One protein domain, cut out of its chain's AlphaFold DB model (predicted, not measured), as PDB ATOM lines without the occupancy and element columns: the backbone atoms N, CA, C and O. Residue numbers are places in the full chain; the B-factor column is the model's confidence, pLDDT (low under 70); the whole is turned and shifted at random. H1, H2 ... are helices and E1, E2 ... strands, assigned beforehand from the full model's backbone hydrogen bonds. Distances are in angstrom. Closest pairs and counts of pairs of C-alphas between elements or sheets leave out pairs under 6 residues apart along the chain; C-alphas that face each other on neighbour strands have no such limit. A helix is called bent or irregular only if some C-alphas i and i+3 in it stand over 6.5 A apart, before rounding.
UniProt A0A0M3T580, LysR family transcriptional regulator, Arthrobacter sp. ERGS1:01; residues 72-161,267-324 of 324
ATOM      1  N   LEU A  72     197.520 184.362 234.039       89.00
ATOM      2  CA  LEU A  72     197.430 185.766 234.447       89.00
ATOM      3  C   LEU A  72     198.680 186.572 234.084       89.00
ATOM      4  O   LEU A  72     198.533 187.726 233.691       89.00
ATOM      5  N   ARG A  73     199.873 185.971 234.178       81.94
ATOM      6  CA  ARG A  73     201.117 186.592 233.706       81.94
ATOM      7  C   ARG A  73     201.122 186.788 232.200       81.94
ATOM      8  O   ARG A  73     201.472 187.863 231.746       81.94
ATOM      9  N   GLU A  74     200.685 185.800 231.427       80.38
ATOM     10  CA  GLU A  74     200.602 185.929 229.969       80.38
ATOM     11  C   GLU A  74     199.609 187.010 229.536       80.38
ATOM     12  O   GLU A  74     199.867 187.734 228.579       80.38
ATOM     13  N   VAL A  75     198.500 187.181 230.261       85.81
ATOM     14  CA  VAL A  75     197.583 188.301 230.011       85.81
ATOM     15  C   VAL A  75     198.242 189.639 230.326       85.81
ATOM     16  O   VAL A  75     198.150 190.543 229.503       85.81
ATOM     17  N   ASP A  76     198.914 189.767 231.470       80.19
ATOM     18  CA  ASP A  76     199.627 190.999 231.829       80.19
ATOM     19  C   ASP A  76     200.739 191.311 230.811       80.19
ATOM     20  O   ASP A  76     200.863 192.438 230.342       80.19
ATOM     21  N   ASN A  77     201.474 190.293 230.360       70.00
ATOM     22  CA  ASN A  77     202.466 190.412 229.296       70.00
ATOM     23  C   ASN A  77     201.841 190.823 227.959       70.00
ATOM     24  O   ASN A  77     202.426 191.636 227.252       70.00
ATOM     25  N   ALA A  78     200.670 190.294 227.596       71.81
ATOM     26  CA  ALA A  78     199.973 190.672 226.369       71.81
ATOM     27  C   ALA A  78     199.439 192.111 226.434       71.81
ATOM     28  O   ALA A  78     199.590 192.860 225.469       71.81
ATOM     29  N   GLU A  79     198.856 192.512 227.569       75.12
ATOM     30  CA  GLU A  79     198.426 193.890 227.827       75.12
ATOM     31  C   GLU A  79     199.623 194.844 227.711       75.12
ATOM     32  O   GLU A  79     199.562 195.807 226.942       75.12
ATOM     33  N   ARG A  80     200.747 194.511 228.361       65.31
ATOM     34  CA  ARG A  80     202.003 195.268 228.282       65.31
ATOM     35  C   ARG A  80     202.568 195.317 226.869       65.31
ATOM     36  O   ARG A  80     202.842 196.409 226.384       65.31
ATOM     37  N   ALA A  81     202.639 194.186 226.169       62.16
ATOM     38  CA  ALA A  81     203.155 194.100 224.805       62.16
ATOM     39  C   ALA A  81     202.393 195.005 223.831       62.16
ATOM     40  O   ALA A  81     203.015 195.597 222.954       62.16
ATOM     41  N   VAL A  82     201.073 195.161 223.998       66.69
ATOM     42  CA  VAL A  82     200.258 196.090 223.195       66.69
ATOM     43  C   VAL A  82     200.592 197.551 223.513       66.69
ATOM     44  O   VAL A  82     200.676 198.370 222.598       66.69
ATOM     45  N   THR A  83     200.839 197.888 224.778       60.41
ATOM     46  CA  THR A  83     201.348 199.216 225.171       60.41
ATOM     47  C   THR A  83     202.813 199.465 224.779       60.41
ATOM     48  O   THR A  83     203.219 200.619 224.674       60.41
ATOM     49  N   GLU A  84     203.603 198.417 224.519       56.31
ATOM     50  CA  GLU A  84     205.074 198.467 224.421       56.31
ATOM     51  C   GLU A  84     205.648 198.128 223.028       56.31
ATOM     52  O   GLU A  84     206.859 197.919 222.912       56.31
ATOM     53  N   ILE A  85     204.827 198.133 221.963       50.03
ATOM     54  CA  ILE A  85     205.147 197.765 220.552       50.03
ATOM     55  C   ILE A  85     206.412 198.442 219.940       50.03
ATOM     56  O   ILE A  85     206.784 198.165 218.805       50.03
ATOM     57  N   ALA A  86     207.169 199.266 220.664       45.66
ATOM     58  CA  ALA A  86     208.371 199.922 220.156       45.66
ATOM     59  C   ALA A  86     209.741 199.259 220.453       45.66
ATOM     60  O   ALA A  86     210.693 199.751 219.860       45.66
ATOM     61  N   ALA A  87     209.874 198.224 221.309       50.84
ATOM     62  CA  ALA A  87     211.061 197.331 221.487       50.84
ATOM     63  C   ALA A  87     211.280 196.968 222.965       50.84
ATOM     64  O   ALA A  87     211.769 197.830 223.679       50.84
ATOM     65  N   LEU A  88     210.976 195.737 223.419       56.09
ATOM     66  CA  LEU A  88     211.349 195.190 224.753       56.09
ATOM     67  C   LEU A  88     211.336 196.231 225.903       56.09
ATOM     68  O   LEU A  88     212.238 196.286 226.737       56.09
ATOM     69  N   ARG A  89     210.330 197.114 225.896       57.88
ATOM     70  CA  ARG A  89     210.274 198.339 226.709       57.88
ATOM     71  C   ARG A  89     209.417 198.156 227.956       57.88
ATOM     72  O   ARG A  89     209.075 199.151 228.583       57.88
ATOM     73  N   GLY A  90     209.132 196.909 228.318       65.44
ATOM     74  CA  GLY A  90     208.614 196.527 229.617       65.44
ATOM     75  C   GLY A  90     208.233 195.057 229.746       65.44
ATOM     76  O   GLY A  90     208.691 194.202 228.984       65.44
ATOM     77  N   GLY A  91     207.552 194.755 230.849       74.50
ATOM     78  CA  GLY A  91     207.363 193.400 231.375       74.50
ATOM     79  C   GLY A  91     207.689 193.312 232.865       74.50
ATOM     80  O   GLY A  91     208.115 194.295 233.478       74.50
ATOM     81  N   SER A  92     207.446 192.158 233.479       84.75
ATOM     82  CA  SER A  92     207.873 191.900 234.856       84.75
ATOM     83  C   SER A  92     208.523 190.541 235.009       84.75
ATOM     84  O   SER A  92     208.196 189.612 234.279       84.75
ATOM     85  N   ILE A  93     209.440 190.447 235.966       90.25
ATOM     86  CA  ILE A  93     210.111 189.205 236.333       90.25
ATOM     87  C   ILE A  93     209.983 189.032 237.838       90.25
ATOM     88  O   ILE A  93     210.484 189.855 238.607       90.25
ATOM     89  N   ASP A  94     209.330 187.947 238.242       93.50
ATOM     90  CA  ASP A  94     209.267 187.520 239.636       93.50
ATOM     91  C   ASP A  94     210.357 186.469 239.891       93.50
ATOM     92  O   ASP A  94     210.344 185.382 239.304       93.50
ATOM     93  N   VAL A  95     211.297 186.792 240.775       97.06
ATOM     94  CA  VAL A  95     212.454 185.965 241.129       97.06
ATOM     95  C   VAL A  95     212.338 185.536 242.587       97.06
ATOM     96  O   VAL A  95     212.104 186.363 243.460       97.06
ATOM     97  N   ALA A  96     212.547 184.254 242.861       97.19
ATOM     98  CA  ALA A  96     212.812 183.745 244.197       97.19
ATOM     99  C   ALA A  96     214.318 183.513 244.374       97.19
ATOM    100  O   ALA A  96     215.005 183.113 243.434       97.19
ATOM    101  N   SER A  97     214.868 183.741 245.561       95.94
ATOM    102  CA  SER A  97     216.298 183.508 245.791       95.94
ATOM    103  C   SER A  97     216.597 183.145 247.238       95.94
ATOM    104  O   SER A  97     215.919 183.621 248.151       95.94
ATOM    105  N   LEU A  98     217.613 182.305 247.453       92.50
ATOM    106  CA  LEU A  98     218.234 182.194 248.770       92.50
ATOM    107  C   LEU A  98     218.817 183.551 249.156       92.50
ATOM    108  O   LEU A  98     219.372 184.256 248.318       92.50
ATOM    109  N   SER A  99     218.693 183.936 250.421       88.31
ATOM    110  CA  SER A  99     219.003 185.314 250.805       88.31
ATOM    111  C   SER A  99     220.493 185.684 250.752       88.31
ATOM    112  O   SER A  99     220.808 186.864 250.683       88.31
ATOM    113  N   ASP A 100     221.424 184.727 250.714       87.25
ATOM    114  CA  ASP A 100     222.825 185.001 250.358       87.25
ATOM    115  C   ASP A 100     222.989 185.292 248.857       87.25
ATOM    116  O   ASP A 100     223.624 186.281 248.500       87.25
ATOM    117  N   LEU A 101     222.341 184.502 247.996       92.38
ATOM    118  CA  LEU A 101     222.346 184.705 246.545       92.38
ATOM    119  C   LEU A 101     221.623 185.993 246.127       92.38
ATOM    120  O   LEU A 101     222.026 186.632 245.155       92.38
ATOM    121  N   ALA A 102     220.584 186.391 246.869       91.94
ATOM    122  CA  ALA A 102     219.867 187.651 246.684       91.94
ATOM    123  C   ALA A 102     220.788 188.866 246.882       91.94
ATOM    124  O   ALA A 102     220.690 189.828 246.119       91.94
ATOM    125  N   ILE A 103     221.697 188.799 247.865       88.69
ATOM    126  CA  ILE A 103     222.720 189.824 248.114       88.69
ATOM    127  C   ILE A 103     223.736 189.828 246.977       88.69
ATOM    128  O   ILE A 103     223.990 190.883 246.401       88.69
ATOM    129  N   ASP A 104     224.295 188.668 246.640       88.06
ATOM    130  CA  ASP A 104     225.196 188.474 245.505       88.06
ATOM    131  C   ASP A 104     225.163 186.999 245.075       88.06
ATOM    132  O   ASP A 104     225.269 186.131 245.942       88.06
ATOM    133  N   PRO A 105     225.034 186.668 243.777       90.50
ATOM    134  CA  PRO A 105     225.137 187.552 242.607       90.50
ATOM    135  C   PRO A 105     223.810 188.048 242.002       90.50
ATOM    136  O   PRO A 105     223.830 188.772 241.005       90.50
ATOM    137  N   VAL A 106     222.647 187.685 242.554       93.12
ATOM    138  CA  VAL A 106     221.345 187.976 241.920       93.12
ATOM    139  C   VAL A 106     221.067 189.477 241.834       93.12
ATOM    140  O   VAL A 106     220.588 189.938 240.797       93.12
ATOM    141  N   SER A 107     221.403 190.257 242.868       91.62
ATOM    142  CA  SER A 107     221.279 191.725 242.841       91.62
ATOM    143  C   SER A 107     222.039 192.340 241.659       91.62
ATOM    144  O   SER A 107     221.492 193.159 240.917       91.62
ATOM    145  N   THR A 108     223.269 191.872 241.435       89.12
ATOM    146  CA  THR A 108     224.127 192.263 240.322       89.12
ATOM    147  C   THR A 108     223.451 191.915 238.999       89.12
ATOM    148  O   THR A 108     223.308 192.777 238.134       89.12
ATOM    149  N   TRP A 109     222.952 190.692 238.819       92.38
ATOM    150  CA  TRP A 109     222.261 190.320 237.578       92.38
ATOM    151  C   TRP A 109     221.030 191.181 237.306       92.38
ATOM    152  O   TRP A 109     220.830 191.608 236.170       92.38
ATOM    153  N   ILE A 110     220.229 191.463 238.335       93.12
ATOM    154  CA  ILE A 110     219.030 192.299 238.213       93.12
ATOM    155  C   ILE A 110     219.415 193.711 237.789       93.12
ATOM    156  O   ILE A 110     218.848 194.220 236.826       93.12
ATOM    157  N   ALA A 111     220.395 194.332 238.450       90.81
ATOM    158  CA  ALA A 111     220.834 195.684 238.113       90.81
ATOM    159  C   ALA A 111     221.246 195.791 236.636       90.81
ATOM    160  O   ALA A 111     220.790 196.680 235.919       90.81
ATOM    161  N   ASN A 112     222.039 194.834 236.155       87.00
ATOM    162  CA  ASN A 112     222.516 194.829 234.772       87.00
ATOM    163  C   ASN A 112     221.415 194.576 233.760       87.00
ATOM    164  O   ASN A 112     221.352 195.231 232.721       87.00
ATOM    165  N   PHE A 113     220.514 193.659 234.088       90.50
ATOM    166  CA  PHE A 113     219.363 193.399 233.254       90.50
ATOM    167  C   PHE A 113     218.454 194.630 233.158       90.50
ATOM    168  O   PHE A 113     218.063 195.011 232.062       90.50
ATOM    169  N   LEU A 114     218.174 195.315 234.266       90.31
ATOM    170  CA  LEU A 114     217.329 196.511 234.259       90.31
ATOM    171  C   LEU A 114     217.984 197.708 233.552       90.31
ATOM    172  O   LEU A 114     217.274 198.507 232.949       90.31
ATOM    173  N   MET A 115     219.318 197.818 233.553       87.62
ATOM    174  CA  MET A 115     220.021 198.813 232.729       87.62
ATOM    175  C   MET A 115     219.855 198.536 231.228       87.62
ATOM    176  O   MET A 115     219.632 199.466 230.453       87.62
ATOM    177  N   ALA A 116     219.911 197.265 230.819       85.19
ATOM    178  CA  ALA A 116     219.690 196.860 229.430       85.19
ATOM    179  C   ALA A 116     218.205 196.906 229.014       85.19
ATOM    180  O   ALA A 116     217.900 197.125 227.840       85.19
ATOM    181  N   TYR A 117     217.285 196.745 229.971       85.50
ATOM    182  CA  TYR A 117     215.836 196.707 229.759       85.50
ATOM    183  C   TYR A 117     215.086 197.641 230.734       85.50
ATOM    184  O   TYR A 117     214.361 197.160 231.610       85.50
ATOM    185  N   PRO A 118     215.180 198.981 230.574       83.25
ATOM    186  CA  PRO A 118     214.696 199.959 231.566       83.25
ATOM    187  C   PRO A 118     213.195 199.944 231.857       83.25
ATOM    188  O   PRO A 118     212.743 200.555 232.821       83.25
ATOM    189  N   GLY A 119     212.402 199.303 231.003       82.44
ATOM    190  CA  GLY A 119     210.965 199.189 231.213       82.44
ATOM    191  C   GLY A 119     210.532 197.964 232.006       82.44
ATOM    192  O   GLY A 119     209.358 197.851 232.360       82.44
ATOM    193  N   VAL A 120     211.438 197.013 232.245       86.06
ATOM    194  CA  VAL A 120     211.104 195.799 232.984       86.06
ATOM    195  C   VAL A 120     211.057 196.111 234.477       86.06
ATOM    196  O   VAL A 120     211.888 196.839 235.009       86.06
ATOM    197  N   GLN A 121     210.081 195.540 235.175       89.31
ATOM    198  CA  GLN A 121     210.017 195.559 236.633       89.31
ATOM    199  C   GLN A 121     210.485 194.214 237.187       89.31
ATOM    200  O   GLN A 121     210.089 193.164 236.689       89.31
ATOM    201  N   CYS A 122     211.294 194.219 238.240       91.94
ATOM    202  CA  CYS A 122     211.715 192.990 238.904       91.94
ATOM    203  C   CYS A 122     211.203 192.967 240.343       91.94
ATOM    204  O   CYS A 122     211.340 193.951 241.071       91.94
ATOM    205  N   ARG A 123     210.614 191.840 240.748       94.12
ATOM    206  CA  ARG A 123     210.284 191.541 242.140       94.12
ATOM    207  C   ARG A 123     211.153 190.389 242.604       94.12
ATOM    208  O   ARG A 123     211.227 189.367 241.928       94.12
ATOM    209  N   VAL A 124     211.766 190.551 243.770       95.06
ATOM    210  CA  VAL A 124     212.571 189.512 244.410       95.06
ATOM    211  C   VAL A 124     211.883 189.089 245.695       95.06
ATOM    212  O   VAL A 124     211.536 189.930 246.521       95.06
ATOM    213  N   GLU A 125     211.683 187.788 245.853       94.06
ATOM    214  CA  GLU A 125     211.214 187.181 247.088       94.06
ATOM    215  C   GLU A 125     212.284 186.251 247.651       94.06
ATOM    216  O   GLU A 125     212.737 185.311 246.997       94.06
ATOM    217  N   GLU A 126     212.676 186.485 248.894       90.31
ATOM    218  CA  GLU A 126     213.639 185.623 249.566       90.31
ATOM    219  C   GLU A 126     212.971 184.342 250.079       90.31
ATOM    220  O   GLU A 126     211.813 184.340 250.517       90.31
ATOM    221  N   GLY A 127     213.717 183.243 250.021       87.81
ATOM    222  CA  GLY A 127     213.448 182.023 250.771       87.81
ATOM    223  C   GLY A 127     214.586 181.757 251.752       87.81
ATOM    224  O   GLY A 127     215.753 181.971 251.420       87.81
ATOM    225  N   ASP A 128     214.251 181.302 252.960       81.25
ATOM    226  CA  ASP A 128     215.262 180.951 253.965       81.25
ATOM    227  C   ASP A 128     216.050 179.684 253.561       81.25
ATOM    228  O   ASP A 128     217.236 179.574 253.875       81.25
ATOM    229  N   ASP A 129     215.422 178.767 252.811       87.25
ATOM    230  CA  ASP A 129     216.005 177.500 252.357       87.25
ATOM    231  C   ASP A 129     215.580 177.099 250.923       87.25
ATOM    232  O   ASP A 129     214.780 177.767 250.254       87.25
ATOM    233  N   LEU A 130     216.132 175.976 250.440       90.31
ATOM    234  CA  LEU A 130     215.842 175.400 249.120       90.31
ATOM    235  C   LEU A 130     214.346 175.110 248.922       90.31
ATOM    236  O   LEU A 130     213.813 175.307 247.827       90.31
ATOM    237  N   SER A 131     213.654 174.638 249.960       90.69
ATOM    238  CA  SER A 131     212.234 174.297 249.877       90.69
ATOM    239  C   SER A 131     211.386 175.553 249.693       90.69
ATOM    240  O   SER A 131     210.529 175.585 248.814       90.69
ATOM    241  N   ALA A 132     211.681 176.617 250.440       91.25
ATOM    242  CA  ALA A 132     210.975 177.887 250.352       91.25
ATOM    243  C   ALA A 132     211.113 178.525 248.959       91.25
ATOM    244  O   ALA A 132     210.125 178.988 248.386       91.25
ATOM    245  N   VAL A 133     212.323 178.514 248.384       94.94
ATOM    246  CA  VAL A 133     212.570 179.038 247.028       94.94
ATOM    247  C   VAL A 133     211.875 178.178 245.969       94.94
ATOM    248  O   VAL A 133     211.151 178.702 245.120       94.94
ATOM    249  N   THR A 134     212.048 176.854 246.021       94.19
ATOM    250  CA  THR A 134     211.446 175.949 245.027       94.19
ATOM    251  C   THR A 134     209.925 175.948 245.090       94.19
ATOM    252  O   THR A 134     209.286 175.850 244.048       94.19
ATOM    253  N   GLU A 135     209.319 176.138 246.262       92.31
ATOM    254  CA  GLU A 135     207.864 176.219 246.395       92.31
ATOM    255  C   GLU A 135     207.285 177.498 245.778       92.31
ATOM    256  O   GLU A 135     206.254 177.460 245.098       92.31
ATOM    257  N   LYS A 136     207.975 178.638 245.910       93.50
ATOM    258  CA  LYS A 136     207.598 179.874 245.200       93.50
ATOM    259  C   LYS A 136     207.615 179.674 243.687       93.50
ATOM    260  O   LYS A 136     206.707 180.135 242.993       93.50
ATOM    261  N   VAL A 137     208.595 178.935 243.175       94.50
ATOM    262  CA  VAL A 137     208.671 178.581 241.753       94.50
ATOM    263  C   VAL A 137     207.592 177.569 241.372       94.50
ATOM    264  O   VAL A 137     206.895 177.773 240.382       94.50
ATOM    265  N   ARG A 138     207.366 176.515 242.157       90.12
ATOM    266  CA  ARG A 138     206.366 175.471 241.878       90.12
ATOM    267  C   ARG A 138     204.946 176.022 241.832       90.12
ATOM    268  O   ARG A 138     204.220 175.809 240.863       90.12
ATOM    269  N   THR A 139     204.581 176.821 242.829       88.56
ATOM    270  CA  THR A 139     203.286 177.523 242.881       88.56
ATOM    271  C   THR A 139     203.178 178.629 241.838       88.56
ATOM    272  O   THR A 139     202.094 179.138 241.576       88.56
ATOM    273  N   GLY A 140     204.303 179.033 241.256       87.56
ATOM    274  CA  GLY A 140     204.417 180.129 240.314       87.56
ATOM    275  C   GLY A 140     204.306 181.518 240.904       87.56
ATOM    276  O   GLY A 140     204.124 182.456 240.134       87.56
ATOM    277  N   SER A 141     204.437 181.663 242.217       88.62
ATOM    278  CA  SER A 141     204.659 182.967 242.851       88.62
ATOM    279  C   SER A 141     205.911 183.649 242.281       88.62
ATOM    280  O   SER A 141     205.938 184.863 242.139       88.62
ATOM    281  N   SER A 142     206.887 182.854 241.830       93.44
ATOM    282  CA  SER A 142     208.044 183.305 241.052       93.44
ATOM    283  C   SER A 142     208.180 182.511 239.746       93.44
ATOM    284  O   SER A 142     207.681 181.386 239.614       93.44
ATOM    285  N   GLU A 143     208.790 183.113 238.730       91.50
ATOM    286  CA  GLU A 143     209.124 182.443 237.463       91.50
ATOM    287  C   GLU A 143     210.455 181.709 237.544       91.50
ATOM    288  O   GLU A 143     210.567 180.598 237.030       91.50
ATOM    289  N   LEU A 144     211.425 182.331 238.213       96.06
ATOM    290  CA  LEU A 144     212.781 181.831 238.395       96.06
ATOM    291  C   LEU A 144     213.093 181.736 239.885       96.06
ATOM    292  O   LEU A 144     212.660 182.582 240.661       96.06
ATOM    293  N   GLY A 145     213.858 180.723 240.266       96.81
ATOM    294  CA  GLY A 145     214.461 180.579 241.584       96.81
ATOM    295  C   GLY A 145     215.977 180.480 241.466       96.81
ATOM    296  O   GLY A 145     216.459 179.861 240.522       96.81
ATOM    297  N   PHE A 146     216.729 181.035 242.414       96.31
ATOM    298  CA  PHE A 146     218.179 180.832 242.505       96.31
ATOM    299  C   PHE A 146     218.555 180.157 243.817       96.31
ATOM    300  O   PHE A 146     218.185 180.632 244.894       96.31
ATOM    301  N   VAL A 147     219.275 179.039 243.713       94.56
ATOM    302  CA  VAL A 147     219.571 178.128 244.828       94.56
ATOM    303  C   VAL A 147     221.008 177.606 244.757       94.56
ATOM    304  O   VAL A 147     221.626 177.631 243.697       94.56
ATOM    305  N   SER A 148     221.543 177.125 245.882       90.62
ATOM    306  CA  SER A 148     222.928 176.632 246.015       90.62
ATOM    307  C   SER A 148     223.075 175.105 245.930       90.62
ATOM    308  O   SER A 148     224.165 174.559 246.085       90.62
ATOM    309  N   MET A 149     221.971 174.395 245.690       88.12
ATOM    310  CA  MET A 149     221.922 172.950 245.464       88.12
ATOM    311  C   MET A 149     220.854 172.641 244.414       88.12
ATOM    312  O   MET A 149     219.861 173.370 244.346       88.12
ATOM    313  N   PRO A 150     221.014 171.574 243.613       87.50
ATOM    314  CA  PRO A 150     220.053 171.267 242.568       87.50
ATOM    315  C   PRO A 150     218.687 170.923 243.171       87.50
ATOM    316  O   PRO A 150     218.585 170.134 244.114       87.50
ATOM    317  N   ALA A 151     217.623 171.493 242.606       83.94
ATOM    318  CA  ALA A 151     216.269 171.072 242.936       83.94
ATOM    319  C   ALA A 151     215.970 169.721 242.276       83.94
ATOM    320  O   ALA A 151     216.287 169.503 241.107       83.94
ATOM    321  N   LEU A 152     215.341 168.817 243.023       80.56
ATOM    322  CA  LEU A 152     214.900 167.517 242.523       80.56
ATOM    323  C   LEU A 152     213.388 167.540 242.274       80.56
ATOM    324  O   LEU A 152     212.642 168.138 243.050       80.56
ATOM    325  N   GLY A 153     212.930 166.838 241.236       85.00
ATOM    326  CA  GLY A 153     211.506 166.602 240.986       85.00
ATOM    327  C   GLY A 153     210.972 167.281 239.725       85.00
ATOM    328  O   GLY A 153     211.435 166.995 238.628       85.00
ATOM    329  N   ASP A 154     209.942 168.109 239.891       86.06
ATOM    330  CA  ASP A 154     209.085 168.673 238.837       86.06
ATOM    331  C   ASP A 154     209.561 170.020 238.261       86.06
ATOM    332  O   ASP A 154     208.891 170.619 237.417       86.06
ATOM    333  N   LEU A 155     210.709 170.510 238.729       92.81
ATOM    334  CA  LEU A 155     211.327 171.747 238.269       92.81
ATOM    335  C   LEU A 155     212.524 171.435 237.370       92.81
ATOM    336  O   LEU A 155     213.288 170.510 237.638       92.81
ATOM    337  N   GLU A 156     212.699 172.246 236.335       93.56
ATOM    338  CA  GLU A 156     213.953 172.318 235.594       93.56
ATOM    339  C   GLU A 156     215.016 172.971 236.477       93.56
ATOM    340  O   GLU A 156     214.720 173.900 237.239       93.56
ATOM    341  N   CYS A 157     216.243 172.468 236.382       93.62
ATOM    342  CA  CYS A 157     217.358 172.903 237.205       93.62
ATOM    343  C   CYS A 157     218.614 173.064 236.349       93.62
ATOM    344  O   CYS A 157     219.191 172.099 235.853       93.62
ATOM    345  N   ASP A 158     219.047 174.308 236.241       92.88
ATOM    346  CA  ASP A 158     220.083 174.772 235.343       92.88
ATOM    347  C   ASP A 158     221.300 175.208 236.160       92.88
ATOM    348  O   ASP A 158     221.245 176.207 236.875       92.88
ATOM    349  N   GLU A 159     222.415 174.481 236.058       93.38
ATOM    350  CA  GLU A 159     223.679 174.920 236.661       93.38
ATOM    351  C   GLU A 159     224.163 176.205 235.968       93.38
ATOM    352  O   GLU A 159     224.184 176.299 234.732       93.38
ATOM    353  N   LEU A 160     224.500 177.215 236.771       92.06
ATOM    354  CA  LEU A 160     224.944 178.519 236.287       92.06
ATOM    355  C   LEU A 160     226.451 178.692 236.436       92.06
ATOM    356  O   LEU A 160     227.121 179.029 235.467       92.06
ATOM    357  N   VAL A 161     226.971 178.510 237.651       88.94
ATOM    358  CA  VAL A 161     228.382 178.743 237.970       88.94
ATOM    359  C   VAL A 161     228.760 178.057 239.274       88.94
ATOM    360  O   VAL A 161     227.903 177.777 240.115       88.94
ATOM    361  N   TYR A 267     222.410 177.372 240.988       95.25
ATOM    362  CA  TYR A 267     221.436 176.864 240.035       95.25
ATOM    363  C   TYR A 267     220.300 177.861 239.830       95.25
ATOM    364  O   TYR A 267     219.820 178.472 240.788       95.25
ATOM    365  N   ALA A 268     219.838 177.978 238.587       96.38
ATOM    366  CA  ALA A 268     218.523 178.512 238.270       96.38
ATOM    367  C   ALA A 268     217.501 177.373 238.291       96.38
ATOM    368  O   ALA A 268     217.739 176.313 237.719       96.38
ATOM    369  N   VAL A 269     216.350 177.597 238.915       96.25
ATOM    370  CA  VAL A 269     215.236 176.647 238.935       96.25
ATOM    371  C   VAL A 269     213.976 177.291 238.376       96.25
ATOM    372  O   VAL A 269     213.671 178.444 238.678       96.25
ATOM    373  N   TYR A 270     213.238 176.564 237.546       95.19
ATOM    374  CA  TYR A 270     211.997 177.045 236.934       95.19
ATOM    375  C   TYR A 270     211.055 175.883 236.611       95.19
ATOM    376  O   TYR A 270     211.450 174.723 236.594       95.19
ATOM    377  N   ARG A 271     209.767 176.169 236.396       92.12
ATOM    378  CA  ARG A 271     208.786 175.128 236.032       92.12
ATOM    379  C   ARG A 271     209.044 174.614 234.616       92.12
ATOM    380  O   ARG A 271     209.400 175.399 233.739       92.12
ATOM    381  N   GLN A 272     208.746 173.336 234.373       84.19
ATOM    382  CA  GLN A 272     208.709 172.790 233.015       84.19
ATOM    383  C   GLN A 272     207.733 173.584 232.134       84.19
ATOM    384  O   GLN A 272     206.586 173.833 232.513       84.19
ATOM    385  N   GLY A 273     208.189 173.983 230.948       77.56
ATOM    386  CA  GLY A 273     207.420 174.800 230.012       77.56
ATOM    387  C   GLY A 273     208.161 176.065 229.590       77.56
ATOM    388  O   GLY A 273     209.369 176.194 229.774       77.56
ATOM    389  N   LYS A 274     207.440 176.997 228.960       74.62
ATOM    390  CA  LYS A 274     208.033 178.253 228.494       74.62
ATOM    391  C   LYS A 274     208.083 179.272 229.631       74.62
ATOM    392  O   LYS A 274     207.046 179.626 230.185       74.62
ATOM    393  N   LEU A 275     209.289 179.751 229.922       84.12
ATOM    394  CA  LEU A 275     209.502 181.021 230.610       84.12
ATOM    395  C   LEU A 275     208.923 182.167 229.767       84.12
ATOM    396  O   LEU A 275     208.845 182.070 228.536       84.12
ATOM    397  N   THR A 276     208.545 183.261 230.424       82.44
ATOM    398  CA  THR A 276     208.203 184.495 229.712       82.44
ATOM    399  C   THR A 276     209.429 185.030 228.971       82.44
ATOM    400  O   THR A 276     210.572 184.717 229.313       82.44
ATOM    401  N   SER A 277     209.223 185.877 227.957       82.25
ATOM    402  CA  SER A 277     210.349 186.462 227.209       82.25
ATOM    403  C   SER A 277     211.296 187.258 228.117       82.25
ATOM    404  O   SER A 277     212.510 187.189 227.937       82.25
ATOM    405  N   ALA A 278     210.752 187.955 229.121       85.75
ATOM    406  CA  ALA A 278     211.536 188.692 230.106       85.75
ATOM    407  C   ALA A 278     212.353 187.744 231.001       85.75
ATOM    408  O   ALA A 278     213.561 187.932 231.133       85.75
ATOM    409  N   ALA A 279     211.739 186.685 231.545       89.25
ATOM    410  CA  ALA A 279     212.448 185.706 232.369       89.25
ATOM    411  C   ALA A 279     213.523 184.936 231.581       89.25
ATOM    412  O   ALA A 279     214.633 184.755 232.077       89.25
ATOM    413  N   SER A 280     213.248 184.540 230.332       89.25
ATOM    414  CA  SER A 280     214.257 183.928 229.456       89.25
ATOM    415  C   SER A 280     215.428 184.871 229.170       89.25
ATOM    416  O   SER A 280     216.580 184.449 229.251       89.25
ATOM    417  N   ALA A 281     215.151 186.141 228.856       89.31
ATOM    418  CA  ALA A 281     216.194 187.134 228.609       89.31
ATOM    419  C   ALA A 281     217.037 187.394 229.868       89.31
ATOM    420  O   ALA A 281     218.260 187.489 229.779       89.31
ATOM    421  N   PHE A 282     216.406 187.446 231.042       93.12
ATOM    422  CA  PHE A 282     217.101 187.621 232.314       93.12
ATOM    423  C   PHE A 282     217.985 186.426 232.668       93.12
ATOM    424  O   PHE A 282     219.145 186.622 233.021       93.12
ATOM    425  N   LEU A 283     217.497 185.194 232.495       93.81
ATOM    426  CA  LEU A 283     218.307 183.993 232.706       93.81
ATOM    427  C   LEU A 283     219.522 183.960 231.763       93.81
ATOM    428  O   LEU A 283     220.634 183.650 232.192       93.81
ATOM    429  N   ALA A 284     219.343 184.336 230.493       91.06
ATOM    430  CA  ALA A 284     220.447 184.445 229.541       91.06
ATOM    431  C   ALA A 284     221.457 185.544 229.934       91.06
ATOM    432  O   ALA A 284     222.670 185.339 229.827       91.06
ATOM    433  N   ALA A 285     220.982 186.691 230.429       89.06
ATOM    434  CA  ALA A 285     221.836 187.772 230.915       89.06
ATOM    435  C   ALA A 285     222.624 187.369 232.174       89.06
ATOM    436  O   ALA A 285     223.819 187.649 232.256       89.06
ATOM    437  N   ALA A 286     221.992 186.656 233.114       92.00
ATOM    438  CA  ALA A 286     222.642 186.116 234.308       92.00
ATOM    439  C   ALA A 286     223.773 185.139 233.942       92.00
ATOM    440  O   ALA A 286     224.897 185.288 234.424       92.00
ATOM    441  N   ARG A 287     223.520 184.206 233.012       90.81
ATOM    442  CA  ARG A 287     224.553 183.302 232.466       90.81
ATOM    443  C   ARG A 287     225.711 184.073 231.835       90.81
ATOM    444  O   ARG A 287     226.865 183.850 232.178       90.81
ATOM    445  N   SER A 288     225.398 185.044 230.978       86.12
ATOM    446  CA  SER A 288     226.416 185.864 230.307       86.12
ATOM    447  C   SER A 288     227.273 186.657 231.303       86.12
ATOM    448  O   SER A 288     228.482 186.781 231.125       86.12
ATOM    449  N   SER A 289     226.661 187.189 232.367       84.44
ATOM    450  CA  SER A 289     227.361 187.894 233.449       84.44
ATOM    451  C   SER A 289     228.355 186.987 234.174       84.44
ATOM    452  O   SER A 289     229.486 187.397 234.446       84.44
ATOM    453  N   LEU A 290     227.956 185.747 234.447       84.38
ATOM    454  CA  LEU A 290     228.800 184.755 235.100       84.38
ATOM    455  C   LEU A 290     229.955 184.291 234.219       84.38
ATOM    456  O   LEU A 290     231.090 184.273 234.688       84.38
ATOM    457  N   ASP A 291     229.699 184.005 232.945       81.38
ATOM    458  CA  ASP A 291     230.747 183.626 231.994       81.38
ATOM    459  C   ASP A 291     231.815 184.717 231.878       81.38
ATOM    460  O   ASP A 291     233.009 184.432 231.804       81.38
ATOM    461  N   LEU A 292     231.398 185.987 231.887       80.25
ATOM    462  CA  LEU A 292     232.321 187.119 231.880       80.25
ATOM    463  C   LEU A 292     233.159 187.186 233.156       80.25
ATOM    464  O   LEU A 292     234.356 187.444 233.067       80.25
ATOM    465  N   TRP A 293     232.549 186.944 234.317       83.56
ATOM    466  CA  TRP A 293     233.262 186.888 235.591       83.56
ATOM    467  C   TRP A 293     234.307 185.771 235.619       83.56
ATOM    468  O   TRP A 293     235.464 186.032 235.933       83.56
ATOM    469  N   VAL A 294     233.915 184.549 235.249       83.12
ATOM    470  CA  VAL A 294     234.809 183.383 235.229       83.12
ATOM    471  C   VAL A 294     235.967 183.620 234.266       83.12
ATOM    472  O   VAL A 294     237.122 183.512 234.666       83.12
ATOM    473  N   ARG A 295     235.684 184.062 233.036       81.00
ATOM    474  CA  ARG A 295     236.734 184.377 232.056       81.00
ATOM    475  C   ARG A 295     237.663 185.484 232.531       81.00
ATOM    476  O   ARG A 295     238.852 185.425 232.253       81.00
ATOM    477  N   ALA A 296     237.147 186.506 233.211       79.19
ATOM    478  CA  ALA A 296     237.985 187.579 233.735       79.19
ATOM    479  C   ALA A 296     238.926 187.069 234.838       79.19
ATOM    480  O   ALA A 296     240.097 187.440 234.844       79.19
ATOM    481  N   LEU A 297     238.446 186.176 235.710       81.88
ATOM    482  CA  LEU A 297     239.294 185.503 236.691       81.88
ATOM    483  C   LEU A 297     240.359 184.632 236.011       81.88
ATOM    484  O   LEU A 297     241.525 184.739 236.376       81.88
ATOM    485  N   GLU A 298     239.997 183.829 235.007       80.12
ATOM    486  CA  GLU A 298     240.924 182.969 234.245       80.12
ATOM    487  C   GLU A 298     241.939 183.761 233.403       80.12
ATOM    488  O   GLU A 298     243.093 183.375 233.282       80.12
ATOM    489  N   MET A 299     241.551 184.892 232.811       69.12
ATOM    490  CA  MET A 299     242.478 185.740 232.048       69.12
ATOM    491  C   MET A 299     243.494 186.446 232.943       69.12
ATOM    492  O   MET A 299     244.587 186.777 232.487       69.12
ATOM    493  N   ALA A 300     243.127 186.690 234.198       62.19
ATOM    494  CA  ALA A 300     244.011 187.241 235.210       62.19
ATOM    495  C   ALA A 300     244.872 186.158 235.891       62.19
ATOM    496  O   ALA A 300     245.522 186.461 236.885       62.19
ATOM    497  N   ASP A 301     244.855 184.911 235.397       61.09
ATOM    498  CA  ASP A 301     245.606 183.762 235.920       61.09
ATOM    499  C   ASP A 301     247.110 183.879 235.648       61.09
ATOM    500  O   ASP A 301     247.715 183.128 234.887       61.09
ATOM    501  N   ASP A 302     247.710 184.873 236.290       65.06
ATOM    502  CA  ASP A 302     249.112 184.882 236.655       65.06
ATOM    503  C   ASP A 302     249.227 184.228 238.038       65.06
ATOM    504  O   ASP A 302     248.636 184.707 239.009       65.06
ATOM    505  N   ALA A 303     249.958 183.115 238.124       63.75
ATOM    506  CA  ALA A 303     250.103 182.333 239.354       63.75
ATOM    507  C   ALA A 303     250.745 183.134 240.505       63.75
ATOM    508  O   ALA A 303     250.658 182.716 241.659       63.75
ATOM    509  N   GLU A 304     251.380 184.273 240.207       74.88
ATOM    510  CA  GLU A 304     251.968 185.166 241.208       74.88
ATOM    511  C   GLU A 304     250.973 186.194 241.780       74.88
ATOM    512  O   GLU A 304     251.213 186.728 242.864       74.88
ATOM    513  N   THR A 305     249.842 186.455 241.109       83.50
ATOM    514  CA  THR A 305     248.870 187.470 241.549       83.50
ATOM    515  C   THR A 305     247.802 186.856 242.467       83.50
ATOM    516  O   THR A 305     247.101 185.928 242.048       83.50
ATOM    517  N   PRO A 306     247.592 187.380 243.695       87.50
ATOM    518  CA  PRO A 306     246.565 186.879 244.609       87.50
ATOM    519  C   PRO A 306     245.160 186.865 243.988       87.50
ATOM    520  O   PRO A 306     244.752 187.822 243.323       87.50
ATOM    521  N   LEU A 307     244.364 185.827 244.274       90.88
ATOM    522  CA  LEU A 307     243.015 185.668 243.709       90.88
ATOM    523  C   LEU A 307     242.098 186.877 243.966       90.88
ATOM    524  O   LEU A 307     241.273 187.228 243.123       90.88
ATOM    525  N   ILE A 308     242.253 187.549 245.111       94.06
ATOM    526  CA  ILE A 308     241.460 188.737 245.449       94.06
ATOM    527  C   ILE A 308     241.765 189.943 244.547       94.06
ATOM    528  O   ILE A 308     240.849 190.684 244.196       94.06
ATOM    529  N   GLU A 309     243.016 190.120 244.121       91.75
ATOM    530  CA  GLU A 309     243.410 191.211 243.220       91.75
ATOM    531  C   GLU A 309     242.861 190.967 241.814       91.75
ATOM    532  O   GLU A 309     242.288 191.864 241.192       91.75
ATOM    533  N   ARG A 310     242.926 189.713 241.356       90.81
ATOM    534  CA  ARG A 310     242.307 189.262 240.102       90.81
ATOM    535  C   ARG A 310     240.796 189.483 240.115       90.81
ATOM    536  O   ARG A 310     240.231 189.988 239.147       90.81
ATOM    537  N   ALA A 311     240.144 189.146 241.226       91.38
ATOM    538  CA  ALA A 311     238.717 189.365 241.435       91.38
ATOM    539  C   ALA A 311     238.342 190.854 241.413       91.38
ATOM    540  O   ALA A 311     237.336 191.223 240.805       91.38
ATOM    541  N   ALA A 312     239.156 191.714 242.031       91.44
ATOM    542  CA  ALA A 312     238.955 193.157 241.997       91.44
ATOM    543  C   ALA A 312     239.071 193.711 240.568       91.44
ATOM    544  O   ALA A 312     238.153 194.383 240.100       91.44
ATOM    545  N   ALA A 313     240.129 193.343 239.840       88.31
ATOM    546  CA  ALA A 313     240.321 193.747 238.448       88.31
ATOM    547  C   ALA A 313     239.181 193.256 237.536       88.31
ATOM    548  O   ALA A 313     238.711 193.989 236.662       88.31
ATOM    549  N   ALA A 314     238.695 192.030 237.763       86.69
ATOM    550  CA  ALA A 314     237.557 191.470 237.044       86.69
ATOM    551  C   ALA A 314     236.266 192.274 237.276       86.69
ATOM    552  O   ALA A 314     235.547 192.531 236.311       86.69
ATOM    553  N   LEU A 315     235.980 192.701 238.515       83.75
ATOM    554  CA  LEU A 315     234.824 193.560 238.808       83.75
ATOM    555  C   LEU A 315     234.973 194.952 238.185       83.75
ATOM    556  O   LEU A 315     234.028 195.441 237.573       83.75
ATOM    557  N   GLU A 316     236.151 195.570 238.269       82.38
ATOM    558  CA  GLU A 316     236.396 196.905 237.706       82.38
ATOM    559  C   GLU A 316     236.247 196.935 236.180       82.38
ATOM    560  O   GLU A 316     235.591 197.822 235.624       82.38
ATOM    561  N   ALA A 317     236.808 195.939 235.486       76.44
ATOM    562  CA  ALA A 317     236.656 195.797 234.040       76.44
ATOM    563  C   ALA A 317     235.186 195.618 233.631       76.44
ATOM    564  O   ALA A 317     234.774 196.035 232.544       76.44
ATOM    565  N   TRP A 318     234.394 194.997 234.501       70.31
ATOM    566  CA  TRP A 318     232.979 194.760 234.280       70.31
ATOM    567  C   TRP A 318     232.144 196.027 234.500       70.31
ATOM    568  O   TRP A 318     231.379 196.410 233.615       70.31
ATOM    569  N   ASP A 319     232.380 196.749 235.597       66.50
ATOM    570  CA  ASP A 319     231.760 198.048 235.884       66.50
ATOM    571  C   ASP A 319     232.043 199.082 234.788       66.50
ATOM    572  O   ASP A 319     231.157 199.853 234.407       66.50
ATOM    573  N   HIS A 320     233.258 199.091 234.229       60.59
ATOM    574  CA  HIS A 320     233.598 199.998 233.134       60.59
ATOM    575  C   HIS A 320     232.789 199.696 231.863       60.59
ATOM    576  O   HIS A 320     232.361 200.628 231.182       60.59
ATOM    577  N   ARG A 321     232.552 198.419 231.535       63.34
ATOM    578  CA  ARG A 321     231.747 198.030 230.360       63.34
ATOM    579  C   ARG A 321     230.275 198.403 230.498       63.34
ATOM    580  O   ARG A 321     229.618 198.629 229.493       63.34
ATOM    581  N   LEU A 322     229.757 198.449 231.721       57.84
ATOM    582  CA  LEU A 322     228.364 198.812 231.990       57.84
ATOM    583  C   LEU A 322     228.116 200.322 231.897       57.84
ATOM    584  O   LEU A 322     226.985 200.748 231.677       57.84
ATOM    585  N   ARG A 323     229.164 201.135 232.081       54.34
ATOM    586  CA  ARG A 323     229.096 202.605 232.022       54.34
ATOM    587  C   ARG A 323     229.436 203.193 230.646       54.34
ATOM    588  O   ARG A 323     229.267 204.399 230.473       54.34
ATOM    589  N   SER A 324     229.950 202.384 229.719       46.75
ATOM    590  CA  SER A 324     230.341 202.771 228.351       46.75
ATOM    591  C   SER A 324     229.261 202.447 227.332       46.75
ATOM    592  O   SER A 324     228.986 203.316 226.478       46.75
TER     593      SER A 324
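AT A GLANCE: This is residues 72 to 161 and 267 to 324 of the 324 residues of the protein "LysR family transcriptional regulator" of Arthrobacter sp. ERGS1:01 (UniProt A0A0M3T580). A strongly twisted sheet of five strands has helices over both faces, H2 and H4 on one and H3 on the other; long H4 runs on past the sheet, and H5 folds back from its far end to make a V. H1 stands at the opposite end of the longest axis, near E1. The printed part has 148 residues, in the order H1 E1 H2 E2 H3 E3 E4 E5 H4 H5, with sheet order E2 E1 E3 E5 E4, mixed. Its class is mixed, helices and strands; it is compact, with a radius of gyration of the C-alphas of 16.7 A and spans of 55 by 39 by 21 A.

HOW THE PARTS SIT: Begin at H1, residues 72 to 83: it is on the sheet, and its closest C-alphas to E1, residues 91 to 98, are those of Asn 77 and Gly 91, 6.1 A apart. Next, H2, residues 99 to 116, has a height over the sheet of 8.3 A and runs along the strands, at 13 degrees to E1 on the local plane. H2 is only just irregular, with C-alphas 102 and 105 6.7 A apart, and has a kink of 46 degrees near residue 106. E2, residues 120 to 127, is parallel to E1, with N 95 and O 123 at 2.8 A; E1, H2 and E2 form a strand-helix-strand unit, two parallel neighbours joined through a helix, with a right-handed crossover. H3, residues 130 to 138, is on the opposite face from H2; its closest C-alphas to E1 are those of Val 133 and Ala 96, 5.5 A apart. E3, residues 144 to 147, is parallel to E1, with N 96 and O 144 at 2.8 A; E2, H3 and E3 form a split unit, with E1 between its strands, and its crossover is right-handed. E5, residues 267 to 271, is antiparallel to E3, with N 145 and O 269 at 2.8 A, and to edge strand E4, residues 155 to 161, with N 158 and O 268 at 2.8 A. H4, residues 277 to 299, is on the sheet, in three layers with H2 on the same face; its residues 282 to 289 alone touch H2, about perpendicular at 74 degrees, closest at the C-alphas of Ala 286 and Trp 109, 5.3 A. H5, residues 307 to 323, is not on the sheet; it touches residues 293 to 297 of H4 alone, at a steep tilt of 45 degrees, opposite ways, closest at the C-alphas of Ala 314 and Ala 296, 5.1 A. Every O i to N i+4 pair is within hydrogen-bond range in H1, H3, H4 and H5, and 10 of 14 in H2.

IN THESE COORDINATES: Find C-alpha 72 at (197.430, 185.766, 234.447), where H1 begins. E1 measures 23.4 A from first to last C-alpha, H2 24.3 A and E2 22.6 A. H4 runs 32.5 A from C-alpha 277 at (210.349, 186.462, 227.209), and H5 runs 24.8 A to C-alpha 323 at (229.096, 202.605, 232.022).

THE WHOLE: Look for the two C-alphas farthest apart, those of Glu 79 and Glu 304, at 55.9 A. Residues 162 to 266 are not printed, and C-alphas 161 and 267 are 7.5 A apart across this cut, between E4 and E5. Of the links that are printed whole, none is long. The B-factor column falls under 70 at residues 80 to 90, 299 to 303 and 319 to 324; the mean pLDDT of the printed part is 83.8.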